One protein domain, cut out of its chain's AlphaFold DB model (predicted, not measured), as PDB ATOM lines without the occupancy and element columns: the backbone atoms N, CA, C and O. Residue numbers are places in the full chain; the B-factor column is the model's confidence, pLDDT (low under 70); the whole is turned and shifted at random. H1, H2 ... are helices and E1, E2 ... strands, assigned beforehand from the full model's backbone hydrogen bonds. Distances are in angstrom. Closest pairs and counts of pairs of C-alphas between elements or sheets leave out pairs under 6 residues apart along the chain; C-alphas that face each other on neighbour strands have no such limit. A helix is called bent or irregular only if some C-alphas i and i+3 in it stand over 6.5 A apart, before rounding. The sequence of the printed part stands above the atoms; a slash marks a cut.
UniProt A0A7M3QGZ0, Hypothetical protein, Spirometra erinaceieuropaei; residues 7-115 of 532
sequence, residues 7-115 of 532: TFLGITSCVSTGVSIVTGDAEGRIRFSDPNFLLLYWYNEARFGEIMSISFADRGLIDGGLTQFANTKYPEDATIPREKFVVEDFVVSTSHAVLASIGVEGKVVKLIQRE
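Overview. This is residues 7 to 115 of the 532 residues of the protein "Hypothetical protein" of Spirometra erinaceieuropaei (UniProt A0A7M3QGZ0). Two four-stranded sheets stand face to face as a sandwich, their strands only slightly crossed; the sheets come close on the side of E1 and E5 and spread apart towards E4 and E8. Two very short helices, H1 and H2, and the long stretch of residues 70 to 89 gather towards one end of the sandwich. The printed part has 109 residues with eight named strands and two named helices, in the order E1 E2 E3 E4 E5 H1 H2 E6 E7 E8, and is mostly strand. The sheets run E1 - E2 - E3 - E4 and E5 - E6 - E7 - E8, both antiparallel throughout. The whole is compact, with a radius of gyration of the C-alphas of 13.5 A, yet elongated in outline, spanning 41 by 26 by 20 A.

Along the chain. Find C-alpha 7 at (58.568, 44.206, 0.994); from there E1, residues 7 to 14, runs 21.4 A to C-alpha 14 at (48.993, 35.979, 18.335). E2, residues 18 to 25, comes back over 23.5 A. Then read E3, residues 30 to 33, 10.2 A long, and E4, residues 39 to 43, 11.7 A long. For the second sheet, look at E5, residues 51 to 56, 14.2 A long, then go on past the helices to E6, residues 90 to 94, 13.3 A long. E7, residues 98 to 103, measures 16.1 A, and E8, residues 108 to 114, runs 17.4 A to C-alpha 114 at (40.820, 46.100, -7.553). Between E5 and E6 you meet H1, residues 61 to 64, 6.3 A long, and H2, residues 66 to 69, 5.6 A long. H1 is neither bent nor irregular, but only just: C-alphas 61 and 64 are 6.3 A apart.

Arrangement. Start with the sheet E1 E2 E3 E4, a meander, each strand the antiparallel neighbour of the one before; it is strongly twisted, and E1 and E4 are its edge strands. In the hairpin E1 and E2, at 159 degrees, look for N 10 and O 22, 2.9 A apart and within hydrogen-bond range. In the hairpin E2 and E3, N 23 and O 31 are 2.8 A apart; in the hairpin E3 and E4, N 32 and O 41 are 2.8 A apart. The other sheet is strongly twisted too, with edge strands E5 and E8. E5 and E6 are antiparallel at 164 degrees, with N 55 and O 91 at 2.9 A. E6, E7 and E8 form a second meander: in the hairpin E6 and E7, N 92 and O 100 are 2.8 A apart, and in the hairpin E7 and E8, N 101 and O 110 are 2.8 A apart. The two sheets make a sandwich, two sheets face to face: the parts that face each other are 10.2 A centre to centre, and the strands of the one stand at 23 degrees to those of the other. The closest C-alphas of E1 and E5 are those of Phe 8 and Met 52, 6.0 A apart. E4 and E8 are apart. H1 only grazes the sheet E1 E2 E3 E4, with its residues 61 to 62, and H2 is on neither sheet. H1 and H2 meet only through their link. Both are too short for any pair of O of residue i and N of residue i+4; of O i to N i+3 pairs, H1 has 0 of 1 within range and H2 has 1 of 1.

Size, cuts and confidence. The two C-alphas farthest apart are those of Pro 81 and Glu 115, 41.7 A. The printed part, residues 7 to 115, has no cut. The chain changes from one sheet to the other at the short link E4 to E5; the link H2 to E6, 20 residues, is long. The mean pLDDT of the printed part is 85.9; look for values under 70 at residues 45 to 47, residues 62 to 67 and residue 70.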
ATOM      1  N   THR A   7      59.108  42.907   1.419       93.00
ATOM      2  CA  THR A   7      58.568  44.206   0.994       93.00
ATOM      3  C   THR A   7      57.701  44.822   2.087       93.00
ATOM      4  O   THR A   7      57.517  46.034   2.135       93.00
ATOM      5  N   PHE A   8      57.251  43.993   3.033       93.75
ATOM      6  CA  PHE A   8      56.558  44.411   4.240       93.75
ATOM      7  C   PHE A   8      57.071  43.639   5.461       93.75
ATOM      8  O   PHE A   8      57.267  42.422   5.403       93.75
ATOM      9  N   LEU A   9      57.228  44.339   6.584       94.75
ATOM     10  CA  LEU A   9      57.548  43.774   7.892       94.75
ATOM     11  C   LEU A   9      56.676  44.461   8.944       94.75
ATOM     12  O   LEU A   9      56.619  45.688   8.997       94.75
ATOM     13  N   GLY A  10      56.032  43.670   9.792       93.88
ATOM     14  CA  GLY A  10      55.187  44.166  10.868       93.88
ATOM     15  C   GLY A  10      55.103  43.185  12.028       93.88
ATOM     16  O   GLY A  10      55.702  42.108  12.014       93.88
ATOM     17  N   ILE A  11      54.340  43.571  13.044       93.06
ATOM     18  CA  ILE A  11      54.101  42.772  14.242       93.06
ATOM     19  C   ILE A  11      52.594  42.731  14.477       93.06
ATOM     20  O   ILE A  11      51.905  43.727  14.264       93.06
ATOM     21  N   THR A  12      52.090  41.578  14.900       91.38
ATOM     22  CA  THR A  12      50.693  41.391  15.288       91.38
ATOM     23  C   THR A  12      50.599  40.556  16.556       91.38
ATOM     24  O   THR A  12      51.535  39.836  16.914       91.38
ATOM     25  N   SER A  13      49.465  40.640  17.234       88.69
ATOM     26  CA  SER A  13      49.171  39.797  18.385       88.69
ATOM     27  C   SER A  13      48.781  38.395  17.926       88.69
ATOM     28  O   SER A  13      48.043  38.224  16.955       88.69
ATOM     29  N   CYS A  14      49.277  37.380  18.628       87.50
ATOM     30  CA  CYS A  14      48.993  35.979  18.335       87.50
ATOM     31  C   CYS A  14      48.688  35.235  19.630       87.50
ATOM     32  O   CYS A  14      49.415  35.382  20.605       87.50
ATOM     33  N   VAL A  15      47.627  34.429  19.655       84.62
ATOM     34  CA  VAL A  15      47.165  33.797  20.904       84.62
ATOM     35  C   VAL A  15      48.165  32.759  21.437       84.62
ATOM     36  O   VAL A  15      48.296  32.628  22.650       84.62
ATOM     37  N   SER A  16      48.901  32.053  20.568       78.94
ATOM     38  CA  SER A  16      49.857  31.013  20.991       78.94
ATOM     39  C   SER A  16      51.177  31.577  21.522       78.94
ATOM     40  O   SER A  16      51.705  31.090  22.519       78.94
ATOM     41  N   THR A  17      51.711  32.627  20.897       82.81
ATOM     42  CA  THR A  17      53.028  33.200  21.240       82.81
ATOM     43  C   THR A  17      52.954  34.572  21.911       82.81
ATOM     44  O   THR A  17      53.987  35.176  22.200       82.81
ATOM     45  N   GLY A  18      51.753  35.118  22.117       85.31
ATOM     46  CA  GLY A  18      51.494  36.509  22.503       85.31
ATOM     47  C   GLY A  18      51.693  37.484  21.338       85.31
ATOM     48  O   GLY A  18      50.813  38.282  21.019       85.31
ATOM     49  N   VAL A  19      52.837  37.386  20.658       89.06
ATOM     50  CA  VAL A  19      53.236  38.254  19.544       89.06
ATOM     51  C   VAL A  19      53.771  37.415  18.385       89.06
ATOM     52  O   VAL A  19      54.490  36.437  18.596       89.06
ATOM     53  N   SER A  20      53.457  37.813  17.154       91.75
ATOM     54  CA  SER A  20      53.998  37.231  15.927       91.75
ATOM     55  C   SER A  20      54.550  38.310  14.995       91.75
ATOM     56  O   SER A  20      53.959  39.374  14.812       91.75
ATOM     57  N   ILE A  21      55.695  38.013  14.383       94.31
ATOM     58  CA  ILE A  21      56.295  38.813  13.318       94.31
ATOM     59  C   ILE A  21      55.636  38.413  12.000       94.31
ATOM     60  O   ILE A  21      55.691  37.246  11.604       94.31
ATOM     61  N   VAL A  22      55.061  39.384  11.295       94.62
ATOM     62  CA  VAL A  22      54.482  39.188   9.966       94.62
ATOM     63  C   VAL A  22      55.397  39.771   8.893       94.62
ATOM     64  O   VAL A  22      55.930  40.870   9.022       94.62
ATOM     65  N   THR A  23      55.572  39.025   7.811       94.44
ATOM     66  CA  THR A  23      56.392  39.417   6.659       94.44
ATOM     67  C   THR A  23      55.627  39.185   5.368       94.44
ATOM     68  O   THR A  23      54.964  38.160   5.216       94.44
ATOM     69  N   GLY A  24      55.705  40.148   4.453       93.50
ATOM     70  CA  GLY A  24      55.188  40.061   3.090       93.50
ATOM     71  C   GLY A  24      56.337  40.138   2.089       93.50
ATOM     72  O   GLY A  24      57.294  40.876   2.326       93.50
ATOM     73  N   ASP A  25      56.268  39.372   0.999       92.19
ATOM     74  CA  ASP A  25      57.292  39.392  -0.052       92.19
ATOM     75  C   ASP A  25      56.788  39.859  -1.425       92.19
ATOM     76  O   ASP A  25      55.585  39.971  -1.690       92.19
ATOM     77  N   ALA A  26      57.753  40.083  -2.320       91.38
ATOM     78  CA  ALA A  26      57.524  40.464  -3.711       91.38
ATOM     79  C   ALA A  26      56.786  39.396  -4.549       91.38
ATOM     80  O   ALA A  26      56.273  39.695  -5.625       91.38
ATOM     81  N   GLU A  27      56.698  38.152  -4.069       89.19
ATOM     82  CA  GLU A  27      55.933  37.075  -4.714       89.19
ATOM     83  C   GLU A  27      54.491  36.974  -4.177       89.19
ATOM     84  O   GLU A  27      53.743  36.078  -4.582       89.19
ATOM     85  N   GLY A  28      54.079  37.879  -3.281       88.69
ATOM     86  CA  GLY A  28      52.735  37.900  -2.706       88.69
ATOM     87  C   GLY A  28      52.535  36.910  -1.558       88.69
ATOM     88  O   GLY A  28      51.400  36.562  -1.231       88.69
ATOM     89  N   ARG A  29      53.613  36.399  -0.952       91.06
ATOM     90  CA  ARG A  29      53.525  35.467   0.177       91.06
ATOM     91  C   ARG A  29      53.570  36.215   1.493       91.06
ATOM     92  O   ARG A  29      54.402  37.095   1.689       91.06
ATOM     93  N   ILE A  30      52.734  35.770   2.423       92.25
ATOM     94  CA  ILE A  30      52.668  36.305   3.783       92.25
ATOM     95  C   ILE A  30      53.116  35.212   4.742       92.25
ATOM     96  O   ILE A  30      52.645  34.078   4.648       92.25
ATOM     97  N   ARG A  31      54.030  35.521   5.657       92.31
ATOM     98  CA  ARG A  31      54.522  34.576   6.664       92.31
ATOM     99  C   ARG A  31      54.441  35.170   8.052       92.31
ATOM    100  O   ARG A  31      54.744  36.342   8.247       92.31
ATOM    101  N   PHE A  32      54.095  34.312   8.993       93.62
ATOM    102  CA  PHE A  32      54.014  34.583  10.413       93.62
ATOM    103  C   PHE A  32      55.089  33.773  11.109       93.62
ATOM    104  O   PHE A  32      55.192  32.566  10.889       93.62
ATOM    105  N   SER A  33      55.902  34.438  11.914       93.62
ATOM    106  CA  SER A  33      56.958  33.815  12.707       93.62
ATOM    107  C   SER A  33      56.816  34.216  14.170       93.62
ATOM    108  O   SER A  33      56.196  35.238  14.476       93.62
ATOM    109  N   ASP A  34      57.361  33.418  15.077       91.06
ATOM    110  CA  ASP A  34      57.483  33.787  16.485       91.06
ATOM    111  C   ASP A  34      58.613  34.832  16.674       91.06
ATOM    112  O   ASP A  34      59.334  35.157  15.720       91.06
ATOM    113  N   PRO A  35      58.811  35.371  17.892       89.88
ATOM    114  CA  PRO A  35      59.913  36.292  18.180       89.88
ATOM    115  C   PRO A  35      61.321  35.701  17.977       89.88
ATOM    116  O   PRO A  35      62.284  36.456  17.865       89.88
ATOM    117  N   ASN A  36      61.452  34.372  17.898       89.56
ATOM    118  CA  ASN A  36      62.704  33.663  17.616       89.56
ATOM    119  C   ASN A  36      62.873  33.326  16.121       89.56
ATOM    120  O   ASN A  36      63.776  32.569  15.759       89.56
ATOM    121  N   PHE A  37      62.029  33.887  15.246       87.44
ATOM    122  CA  PHE A  37      62.009  33.655  13.797       87.44
ATOM    123  C   PHE A  37      61.693  32.209  13.371       87.44
ATOM    124  O   PHE A  37      61.978  31.814  12.234       87.44
ATOM    125  N   LEU A  38      61.062  31.422  14.242       89.62
ATOM    126  CA  LEU A  38      60.473  30.137  13.888       89.62
ATOM    127  C   LEU A  38      59.151  30.370  13.161       89.62
ATOM    128  O   LEU A  38      58.307  31.149  13.596       89.62
ATOM    129  N   LEU A  39      58.974  29.695  12.028       90.56
ATOM    130  CA  LEU A  39      57.774  29.831  11.209       90.56
ATOM    131  C   LEU A  39      56.559  29.270  11.958       90.56
ATOM    132  O   LEU A  39      56.538  28.088  12.289       90.56
ATOM    133  N   LEU A  40      55.541  30.106  12.153       90.94
ATOM    134  CA  LEU A  40      54.254  29.727  12.731       90.94
ATOM    135  C   LEU A  40      53.248  29.384  11.639       90.94
ATOM    136  O   LEU A  40      52.622  28.333  11.679       90.94
ATOM    137  N   TYR A  41      53.087  30.248  10.638       90.88
ATOM    138  CA  TYR A  41      52.086  30.037   9.595       90.88
ATOM    139  C   TYR A  41      52.411  30.818   8.320       90.88
ATOM    140  O   TYR A  41      53.230  31.736   8.329       90.88
ATOM    141  N   TRP A  42      51.792  30.462   7.191       89.88
ATOM    142  CA  TRP A  42      51.993  31.183   5.936       89.88
ATOM    143  C   TRP A  42      50.784  31.136   4.995       89.88
ATOM    144  O   TRP A  42      50.044  30.154   4.936       89.88
ATOM    145  N   TYR A  43      50.651  32.187   4.189       87.44
ATOM    146  CA  TYR A  43      49.752  32.277   3.045       87.44
ATOM    147  C   TYR A  43      50.578  32.344   1.759       87.44
ATOM    148  O   TYR A  43      51.477  33.172   1.619       87.44
ATOM    149  N   ASN A  44      50.263  31.460   0.810       77.25
ATOM    150  CA  ASN A  44      50.945  31.350  -0.485       77.25
ATOM    151  C   ASN A  44      50.081  31.864  -1.647       77.25
ATOM    152  O   ASN A  44      50.218  31.393  -2.777       77.25
ATOM    153  N   GLU A  45      49.159  32.791  -1.392       62.47
ATOM    154  CA  GLU A  45      48.257  33.282  -2.432       62.47
ATOM    155  C   GLU A  45      48.956  34.272  -3.371       62.47
ATOM    156  O   GLU A  45      48.767  35.479  -3.314       62.47
ATOM    157  N   ALA A  46      49.714  33.720  -4.320       53.19
ATOM    158  CA  ALA A  46      50.433  34.418  -5.390       53.19
ATOM    159  C   ALA A  46      49.521  35.130  -6.420       53.19
ATOM    160  O   ALA A  46      49.920  35.363  -7.561       53.19
ATOM    161  N   ARG A  47      48.258  35.416  -6.081       65.88
ATOM    162  CA  ARG A  47      47.247  35.869  -7.051       65.88
ATOM    163  C   ARG A  47      47.233  37.376  -7.265       65.88
ATOM    164  O   ARG A  47      46.749  37.815  -8.307       65.88
ATOM    165  N   PHE A  48      47.747  38.153  -6.317       74.25
ATOM    166  CA  PHE A  48      47.486  39.593  -6.269       74.25
ATOM    167  C   PHE A  48      48.733  40.478  -6.402       74.25
ATOM    168  O   PHE A  48      48.585  41.686  -6.494       74.25
ATOM    169  N   GLY A  49      49.931  39.898  -6.528       84.75
ATOM    170  CA  GLY A  49      51.184  40.648  -6.682       84.75
ATOM    171  C   GLY A  49      51.932  40.849  -5.364       84.75
ATOM    172  O   GLY A  49      51.594  40.238  -4.353       84.75
ATOM    173  N   GLU A  50      52.966  41.684  -5.408       91.06
ATOM    174  CA  GLU A  50      53.832  42.011  -4.269       91.06
ATOM    175  C   GLU A  50      53.039  42.640  -3.120       91.06
ATOM    176  O   GLU A  50      52.162  43.477  -3.346       91.06
ATOM    177  N   ILE A  51      53.356  42.242  -1.886       92.75
ATOM    178  CA  ILE A  51      52.714  42.780  -0.684       92.75
ATOM    179  C   ILE A  51      53.293  44.158  -0.365       92.75
ATOM    180  O   ILE A  51      54.488  44.273  -0.106       92.75
ATOM    181  N   MET A  52      52.445  45.184  -0.314       93.25
ATOM    182  CA  MET A  52      52.867  46.552   0.014       93.25
ATOM    183  C   MET A  52      52.570  46.915   1.467       93.25
ATOM    184  O   MET A  52      53.354  47.607   2.110       93.25
ATOM    185  N   SER A  53      51.433  46.463   1.997       94.25
ATOM    186  CA  SER A  53      51.066  46.706   3.390       94.25
ATOM    187  C   SER A  53      50.090  45.655   3.903       94.25
ATOM    188  O   SER A  53      49.299  45.094   3.140       94.25
ATOM    189  N   ILE A  54      50.144  45.407   5.210       94.31
ATOM    190  CA  ILE A  54      49.202  44.563   5.941       94.31
ATOM    191  C   ILE A  54      48.725  45.342   7.166       94.31
ATOM    192  O   ILE A  54      49.536  45.900   7.902       94.31
ATOM    193  N   SER A  55      47.413  45.357   7.395       94.44
ATOM    194  CA  SER A  55      46.795  45.986   8.565       94.44
ATOM    195  C   SER A  55      45.834  45.017   9.241       94.44
ATOM    196  O   SER A  55      44.974  44.441   8.574       94.44
ATOM    197  N   PHE A  56      45.987  44.825  10.548       92.69
ATOM    198  CA  PHE A  56      45.176  43.902  11.343       92.69
ATOM    199  C   PHE A  56      43.978  44.620  11.955       92.69
ATOM    200  O   PHE A  56      44.043  45.809  12.270       92.69
ATOM    201  N   ALA A  57      42.880  43.891  12.117       90.56
ATOM    202  CA  ALA A  57      41.754  44.343  12.910       90.56
ATOM    203  C   ALA A  57      42.139  44.407  14.395       90.56
ATOM    204  O   ALA A  57      42.994  43.663  14.863       90.56
ATOM    205  N   ASP A  58      41.470  45.292  15.128       84.38
ATOM    206  CA  ASP A  58      41.596  45.407  16.577       84.38
ATOM    207  C   ASP A  58      40.248  45.039  17.206       84.38
ATOM    208  O   ASP A  58      39.377  45.892  17.390       84.38
ATOM    209  N   ARG A  59      40.006  43.733  17.396       78.88
ATOM    210  CA  ARG A  59      38.754  43.204  17.969       78.88
ATOM    211  C   ARG A  59      38.947  42.605  19.362       78.88
ATOM    212  O   ARG A  59      37.968  42.146  19.948       78.88
ATOM    213  N   GLY A  60      40.167  42.617  19.895       72.44
ATOM    214  CA  GLY A  60      40.472  42.085  21.223       72.44
ATOM    215  C   GLY A  60      40.452  40.555  21.303       72.44
ATOM    216  O   GLY A  60      40.201  40.011  22.375       72.44
ATOM    217  N   LEU A  61      40.743  39.828  20.211       71.00
ATOM    218  CA  LEU A  61      40.775  38.347  20.195       71.00
ATOM    219  C   LEU A  61      41.776  37.708  21.183       71.00
ATOM    220  O   LEU A  61      41.748  36.497  21.400       71.00
ATOM    221  N   ILE A  62      42.653  38.508  21.788       64.75
ATOM    222  CA  ILE A  62      43.778  38.081  22.629       64.75
ATOM    223  C   ILE A  62      43.321  37.684  24.049       64.75
ATOM    224  O   ILE A  62      43.988  36.886  24.706       64.75
ATOM    225  N   ASP A  63      42.156  38.156  24.503       62.59
ATOM    226  CA  ASP A  63      41.679  37.949  25.881       62.59
ATOM    227  C   ASP A  63      41.094  36.540  26.133       62.59
ATOM    228  O   ASP A  63      40.849  36.154  27.277       62.59
ATOM    229  N   GLY A  64      40.868  35.748  25.075       59.72
ATOM    230  CA  GLY A  64      40.157  34.464  25.148       59.72
ATOM    231  C   GLY A  64      40.997  33.234  25.526       59.72
ATOM    232  O   GLY A  64      40.449  32.238  26.000       59.72
ATOM    233  N   GLY A  65      42.321  33.272  25.354       64.00
ATOM    234  CA  GLY A  65      43.199  32.105  25.543       64.00
ATOM    235  C   GLY A  65      42.946  30.944  24.553       64.00
ATOM    236  O   GLY A  65      41.898  30.837  23.921       64.00
ATOM    237  N   LEU A  66      43.919  30.035  24.405       64.69
ATOM    238  CA  LEU A  66      43.911  28.979  23.370       64.69
ATOM    239  C   LEU A  66      42.732  27.989  23.462       64.69
ATOM    240  O   LEU A  66      42.286  27.458  22.443       64.69
ATOM    241  N   THR A  67      42.201  27.735  24.661       64.88
ATOM    242  CA  THR A  67      41.141  26.736  24.894       64.88
ATOM    243  C   THR A  67      39.796  27.126  24.281       64.88
ATOM    244  O   THR A  67      39.024  26.242  23.908       64.88
ATOM    245  N   GLN A  68      39.530  28.424  24.100       73.81
ATOM    246  CA  GLN A  68      38.317  28.910  23.433       73.81
ATOM    247  C   GLN A  68      38.307  28.604  21.929       73.81
ATOM    248  O   GLN A  68      37.242  28.502  21.322       73.81
ATOM    249  N   PHE A  69      39.482  28.386  21.332       73.50
ATOM    250  CA  PHE A  69      39.647  28.175  19.894       73.50
ATOM    251  C   PHE A  69      39.849  26.698  19.513       73.50
ATOM    252  O   PHE A  69      40.082  26.383  18.350       73.50
ATOM    253  N   ALA A  70      39.723  25.760  20.456       68.94
ATOM    254  CA  ALA A  70      39.928  24.336  20.176       68.94
ATOM    255  C   ALA A  70      38.925  23.772  19.143       68.94
ATOM    256  O   ALA A  70      39.295  22.951  18.306       68.94
ATOM    257  N   ASN A  71      37.678  24.262  19.161       75.25
ATOM    258  CA  ASN A  71      36.588  23.816  18.279       75.25
ATOM    259  C   ASN A  71      36.320  24.760  17.088       75.25
ATOM    260  O   ASN A  71      35.286  24.641  16.427       75.25
ATOM    261  N   THR A  72      37.217  25.708  16.811       82.50
ATOM    262  CA  THR A  72      37.061  26.678  15.715       82.50
ATOM    263  C   THR A  72      37.782  26.221  14.445       82.50
ATOM    264  O   THR A  72      38.570  25.268  14.439       82.50
ATOM    265  N   LYS A  73      37.525  26.911  13.327       84.75
ATOM    266  CA  LYS A  73      38.130  26.586  12.020       84.75
ATOM    267  C   LYS A  73      39.476  27.277  11.783       84.75
ATOM    268  O   LYS A  73      39.893  27.427  10.632       84.75
ATOM    269  N   TYR A  74      40.157  27.704  12.842       86.81
ATOM    270  CA  TYR A  74      41.496  28.270  12.721       86.81
ATOM    271  C   TYR A  74      42.505  27.200  12.275       86.81
ATOM    272  O   TYR A  74      42.363  26.019  12.638       86.81
ATOM    273  N   PRO A  75      43.500  27.585  11.458       87.75
ATOM    274  CA  PRO A  75      44.552  26.675  11.040       87.75
ATOM    275  C   PRO A  75      45.426  26.250  12.223       87.75
ATOM    276  O   PRO A  75      45.504  26.934  13.237       87.75
ATOM    277  N   GLU A  76      46.088  25.109  12.078       88.12
ATOM    278  CA  GLU A  76      47.173  24.710  12.976       88.12
ATOM    279  C   GLU A  76      48.458  25.432  12.566       88.12
ATOM    280  O   GLU A  76      48.691  25.671  11.372       88.12
ATOM    281  N   ASP A  77      49.270  25.796  13.551       87.50
ATOM    282  CA  ASP A  77      50.603  26.322  13.312       87.50
ATOM    283  C   ASP A  77      51.564  25.226  12.805       87.50
ATOM    284  O   ASP A  77      51.274  24.028  12.788       87.50
ATOM    285  N   ALA A  78      52.723  25.656  12.322       86.50
ATOM    286  CA  ALA A  78      53.745  24.797  11.741       86.50
ATOM    287  C   ALA A  78      54.685  24.177  12.791       86.50
ATOM    288  O   ALA A  78      55.696  23.572  12.422       86.50
ATOM    289  N   THR A  79      54.389  24.342  14.084       84.50
ATOM    290  CA  THR A  79      55.218  23.823  15.174       84.50
ATOM    291  C   THR A  79      54.921  22.342  15.440       84.50
ATOM    292  O   THR A  79      53.939  21.779  14.957       84.50
ATOM    293  N   ILE A  80      55.795  21.664  16.196       82.06
ATOM    294  CA  ILE A  80      55.612  20.241  16.546       82.06
ATOM    295  C   ILE A  80      54.324  20.015  17.372       82.06
ATOM    296  O   ILE A  80      53.621  19.047  17.074       82.06
ATOM    297  N   PRO A  81      53.978  20.876  18.356       81.44
ATOM    298  CA  PRO A  81      52.712  20.791  19.090       81.44
ATOM    299  C   PRO A  81      51.441  20.972  18.249       81.44
ATOM    300  O   PRO A  81      50.397  20.463  18.653       81.44
ATOM    301  N   ARG A  82      51.521  21.656  17.094       81.38
ATOM    302  CA  ARG A  82      50.384  21.970  16.204       81.38
ATOM    303  C   ARG A  82      49.221  22.653  16.922       81.38
ATOM    304  O   ARG A  82      48.061  22.254  16.798       81.38
ATOM    305  N   GLU A  83      49.534  23.690  17.686       85.31
ATOM    306  CA  GLU A  83      48.504  24.511  18.316       85.31
ATOM    307  C   GLU A  83      47.731  25.320  17.265       85.31
ATOM    308  O   GLU A  83      48.135  25.447  16.106       85.31
ATOM    309  N   LYS A  84      46.577  25.869  17.650       86.75
ATOM    310  CA  LYS A  84      45.798  26.723  16.750       86.75
ATOM    311  C   LYS A  84      46.527  28.047  16.521       86.75
ATOM    312  O   LYS A  84      46.746  28.814  17.455       86.75
ATOM    313  N   PHE A  85      46.830  28.347  15.260       88.94
ATOM    314  CA  PHE A  85      47.323  29.651  14.837       88.94
ATOM    315  C   PHE A  85      46.155  30.639  14.778       88.94
ATOM    316  O   PHE A  85      45.343  30.604  13.849       88.94
ATOM    317  N   VAL A  86      46.078  31.517  15.778       88.81
ATOM    318  CA  VAL A  86      45.018  32.521  15.921       88.81
ATOM    319  C   VAL A  86      45.642  33.912  15.921       88.81
ATOM    320  O   VAL A  86      46.444  34.247  16.796       88.81
ATOM    321  N   VAL A  87      45.257  34.709  14.929       89.50
ATOM    322  CA  VAL A  87      45.535  36.146  14.817       89.50
ATOM    323  C   VAL A  87      44.270  36.837  14.318       89.50
ATOM    324  O   VAL A  87      43.387  36.187  13.755       89.50
ATOM    325  N   GLU A  88      44.199  38.147  14.524       89.88
ATOM    326  CA  GLU A  88      43.115  38.987  14.018       89.88
ATOM    327  C   GLU A  88      42.990  38.906  12.491       89.88
ATOM    328  O   GLU A  88      43.982  38.733  11.774       89.88
ATOM    329  N   ASP A  89      41.765  39.075  11.992       91.12
ATOM    330  CA  ASP A  89      41.523  39.254  10.560       91.12
ATOM    331  C   ASP A  89      42.301  40.475  10.065       91.12
ATOM    332  O   ASP A  89      42.454  41.468  10.778       91.12
ATOM    333  N   PHE A  90      42.771  40.445   8.824       92.31
ATOM    334  CA  PHE A  90      43.606  41.525   8.311       92.31
ATOM    335  C   PHE A  90      43.291  41.876   6.867       92.31
ATOM    336  O   PHE A  90      42.671  41.115   6.122       92.31
ATOM    337  N   VAL A  91      43.702  43.075   6.473       93.88
ATOM    338  CA  VAL A  91      43.595  43.590   5.114       93.88
ATOM    339  C   VAL A  91      44.993  43.721   4.528       93.88
ATOM    340  O   VAL A  91      45.926  44.148   5.203       93.88
ATOM    341  N   VAL A  92      45.121  43.352   3.261       92.88
ATOM    342  CA  VAL A  92      46.367  43.369   2.500       92.88
ATOM    343  C   VAL A  92      46.200  44.290   1.305       92.88
ATOM    344  O   VAL A  92      45.226  44.157   0.556       92.88
ATOM    345  N   SER A  93      47.160  45.191   1.107       93.44
ATOM    346  CA  SER A  93      47.323  45.944  -0.135       93.44
ATOM    347  C   SER A  93      48.522  45.426  -0.924       93.44
ATOM    348  O   SER A  93      49.539  45.009  -0.362       93.44
ATOM    349  N   THR A  94      48.396  45.441  -2.248       92.62
ATOM    350  CA  THR A  94      49.399  44.888  -3.167       92.62
ATOM    351  C   THR A  94      49.839  45.901  -4.214       92.62
ATOM    352  O   THR A  94      49.138  46.881  -4.475       92.62
ATOM    353  N   SER A  95      50.975  45.639  -4.859       89.31
ATOM    354  CA  SER A  95      51.501  46.478  -5.942       89.31
ATOM    355  C   SER A  95      50.602  46.496  -7.184       89.31
ATOM    356  O   SER A  95      50.647  47.450  -7.954       89.31
ATOM    357  N   HIS A  96      49.730  45.496  -7.366       88.75
ATOM    358  CA  HIS A  96      48.758  45.452  -8.463       88.75
ATOM    359  C   HIS A  96      47.417  46.124  -8.122       88.75
ATOM    360  O   HIS A  96      46.378  45.742  -8.666       88.75
ATOM    361  N   ALA A  97      47.428  47.097  -7.205       89.88
ATOM    362  CA  ALA A  97      46.252  47.858  -6.779       89.88
ATOM    363  C   ALA A  97      45.068  46.971  -6.337       89.88
ATOM    364  O   ALA A  97      43.898  47.284  -6.574       89.88
ATOM    365  N   VAL A  98      45.376  45.840  -5.695       91.31
ATOM    366  CA  VAL A  98      44.388  44.956  -5.070       91.31
ATOM    367  C   VAL A  98      44.380  45.172  -3.564       91.31
ATOM    368  O   VAL A  98      45.432  45.110  -2.924       91.31
ATOM    369  N   LEU A  99      43.177  45.355  -3.021       92.81
ATOM    370  CA  LEU A  99      42.871  45.339  -1.599       92.81
ATOM    371  C   LEU A  99      42.045  44.087  -1.280       92.81
ATOM    372  O   LEU A  99      40.951  43.903  -1.823       92.81
ATOM    373  N   ALA A 100      42.549  43.227  -0.399       91.75
ATOM    374  CA  ALA A 100      41.881  41.989  -0.002       91.75
ATOM    375  C   ALA A 100      41.800  41.871   1.523       91.75
ATOM    376  O   ALA A 100      42.757  42.186   2.221       91.75
ATOM    377  N   SER A 101      40.662  41.406   2.033       92.06
ATOM    378  CA  SER A 101      40.496  41.004   3.430       92.06
ATOM    379  C   SER A 101      40.737  39.506   3.544       92.06
ATOM    380  O   SER A 101      40.211  38.723   2.751       92.06
ATOM    381  N   ILE A 102      41.534  39.120   4.531       90.88
ATOM    382  CA  ILE A 102      41.858  37.739   4.852       90.88
ATOM    383  C   ILE A 102      41.288  37.449   6.237       90.88
ATOM    384  O   ILE A 102      41.746  37.993   7.242       90.88
ATOM    385  N   GLY A 103      40.261  36.602   6.252       89.38
ATOM    386  CA  GLY A 103      39.719  35.983   7.449       89.38
ATOM    387  C   GLY A 103      40.530  34.743   7.793       89.38
ATOM    388  O   GLY A 103      40.633  33.815   6.980       89.38
ATOM    389  N   VAL A 104      41.134  34.729   8.977       86.12
ATOM    390  CA  VAL A 104      42.049  33.645   9.374       86.12
ATOM    391  C   VAL A 104      41.271  32.376   9.696       86.12
ATOM    392  O   VAL A 104      41.660  31.276   9.286       86.12
ATOM    393  N   GLU A 105      40.119  32.525  10.349       83.75
ATOM    394  CA  GLU A 105      39.196  31.421  10.567       83.75
ATOM    395  C   GLU A 105      38.640  30.910   9.229       83.75
ATOM    396  O   GLU A 105      37.987  31.632   8.476       83.75
ATOM    397  N   GLY A 106      38.904  29.643   8.901       76.88
ATOM    398  CA  GLY A 106      38.438  29.041   7.651       76.88
ATOM    399  C   GLY A 106      39.160  29.513   6.381       76.88
ATOM    400  O   GLY A 106      38.776  29.068   5.300       76.88
ATOM    401  N   LYS A 107      40.214  30.341   6.493       83.06
ATOM    402  CA  LYS A 107      41.040  30.843   5.372       83.06
ATOM    403  C   LYS A 107      40.213  31.539   4.285       83.06
ATOM    404  O   LYS A 107      40.340  31.241   3.096       83.06
ATOM    405  N   VAL A 108      39.329  32.440   4.695       84.94
ATOM    406  CA  VAL A 108      38.443  33.151   3.771       84.94
ATOM    407  C   VAL A 108      39.178  34.354   3.197       84.94
ATOM    408  O   VAL A 108      39.518  35.276   3.927       84.94
ATOM    409  N   VAL A 109      39.373  34.388   1.880       87.62
ATOM    410  CA  VAL A 109      39.935  35.560   1.195       87.62
ATOM    411  C   VAL A 109      38.837  36.274   0.421       87.62
ATOM    412  O   VAL A 109      38.224  35.715  -0.489       87.62
ATOM    413  N   LYS A 110      38.584  37.529   0.790       89.00
ATOM    414  CA  LYS A 110      37.591  38.399   0.163       89.00
ATOM    415  C   LYS A 110      38.288  39.551  -0.549       89.00
ATOM    416  O   LYS A 110      38.882  40.416   0.088       89.00
ATOM    417  N   LEU A 111      38.156  39.602  -1.872       88.38
ATOM    418  CA  LEU A 111      38.562  40.766  -2.658       88.38
ATOM    419  C   LEU A 111      37.661  41.957  -2.293       88.38
ATOM    420  O   LEU A 111      36.447  41.883  -2.480       88.38
ATOM    421  N   ILE A 112      38.247  43.028  -1.760       88.94
ATOM    422  CA  ILE A 112      37.524  44.262  -1.422       88.94
ATOM    423  C   ILE A 112      37.466  45.157  -2.654       88.94
ATOM    424  O   ILE A 112      36.392  45.590  -3.061       88.94
ATOM    425  N   GLN A 113      38.628  45.422  -3.248       88.25
ATOM    426  CA  GLN A 113      38.757  46.351  -4.360       88.25
ATOM    427  C   GLN A 113      39.924  45.950  -5.256       88.25
ATOM    428  O   GLN A 113      40.933  45.416  -4.796       88.25
ATOM    429  N   ARG A 114      39.766  46.208  -6.551       89.19
ATOM    430  CA  ARG A 114      40.820  46.100  -7.553       89.19
ATOM    431  C   ARG A 114      40.718  47.297  -8.485       89.19
ATOM    432  O   ARG A 114      39.620  47.609  -8.958       89.19
ATOM    433  N   GLU A 115      41.848  47.943  -8.714       90.75
ATOM    434  CA  GLU A 115      41.980  49.089  -9.611       90.75
ATOM    435  C   GLU A 115      43.066  48.853 -10.665       90.75
ATOM    436  O   GLU A 115      43.772  47.842 -10.651       90.75
TER     437      GLU A 115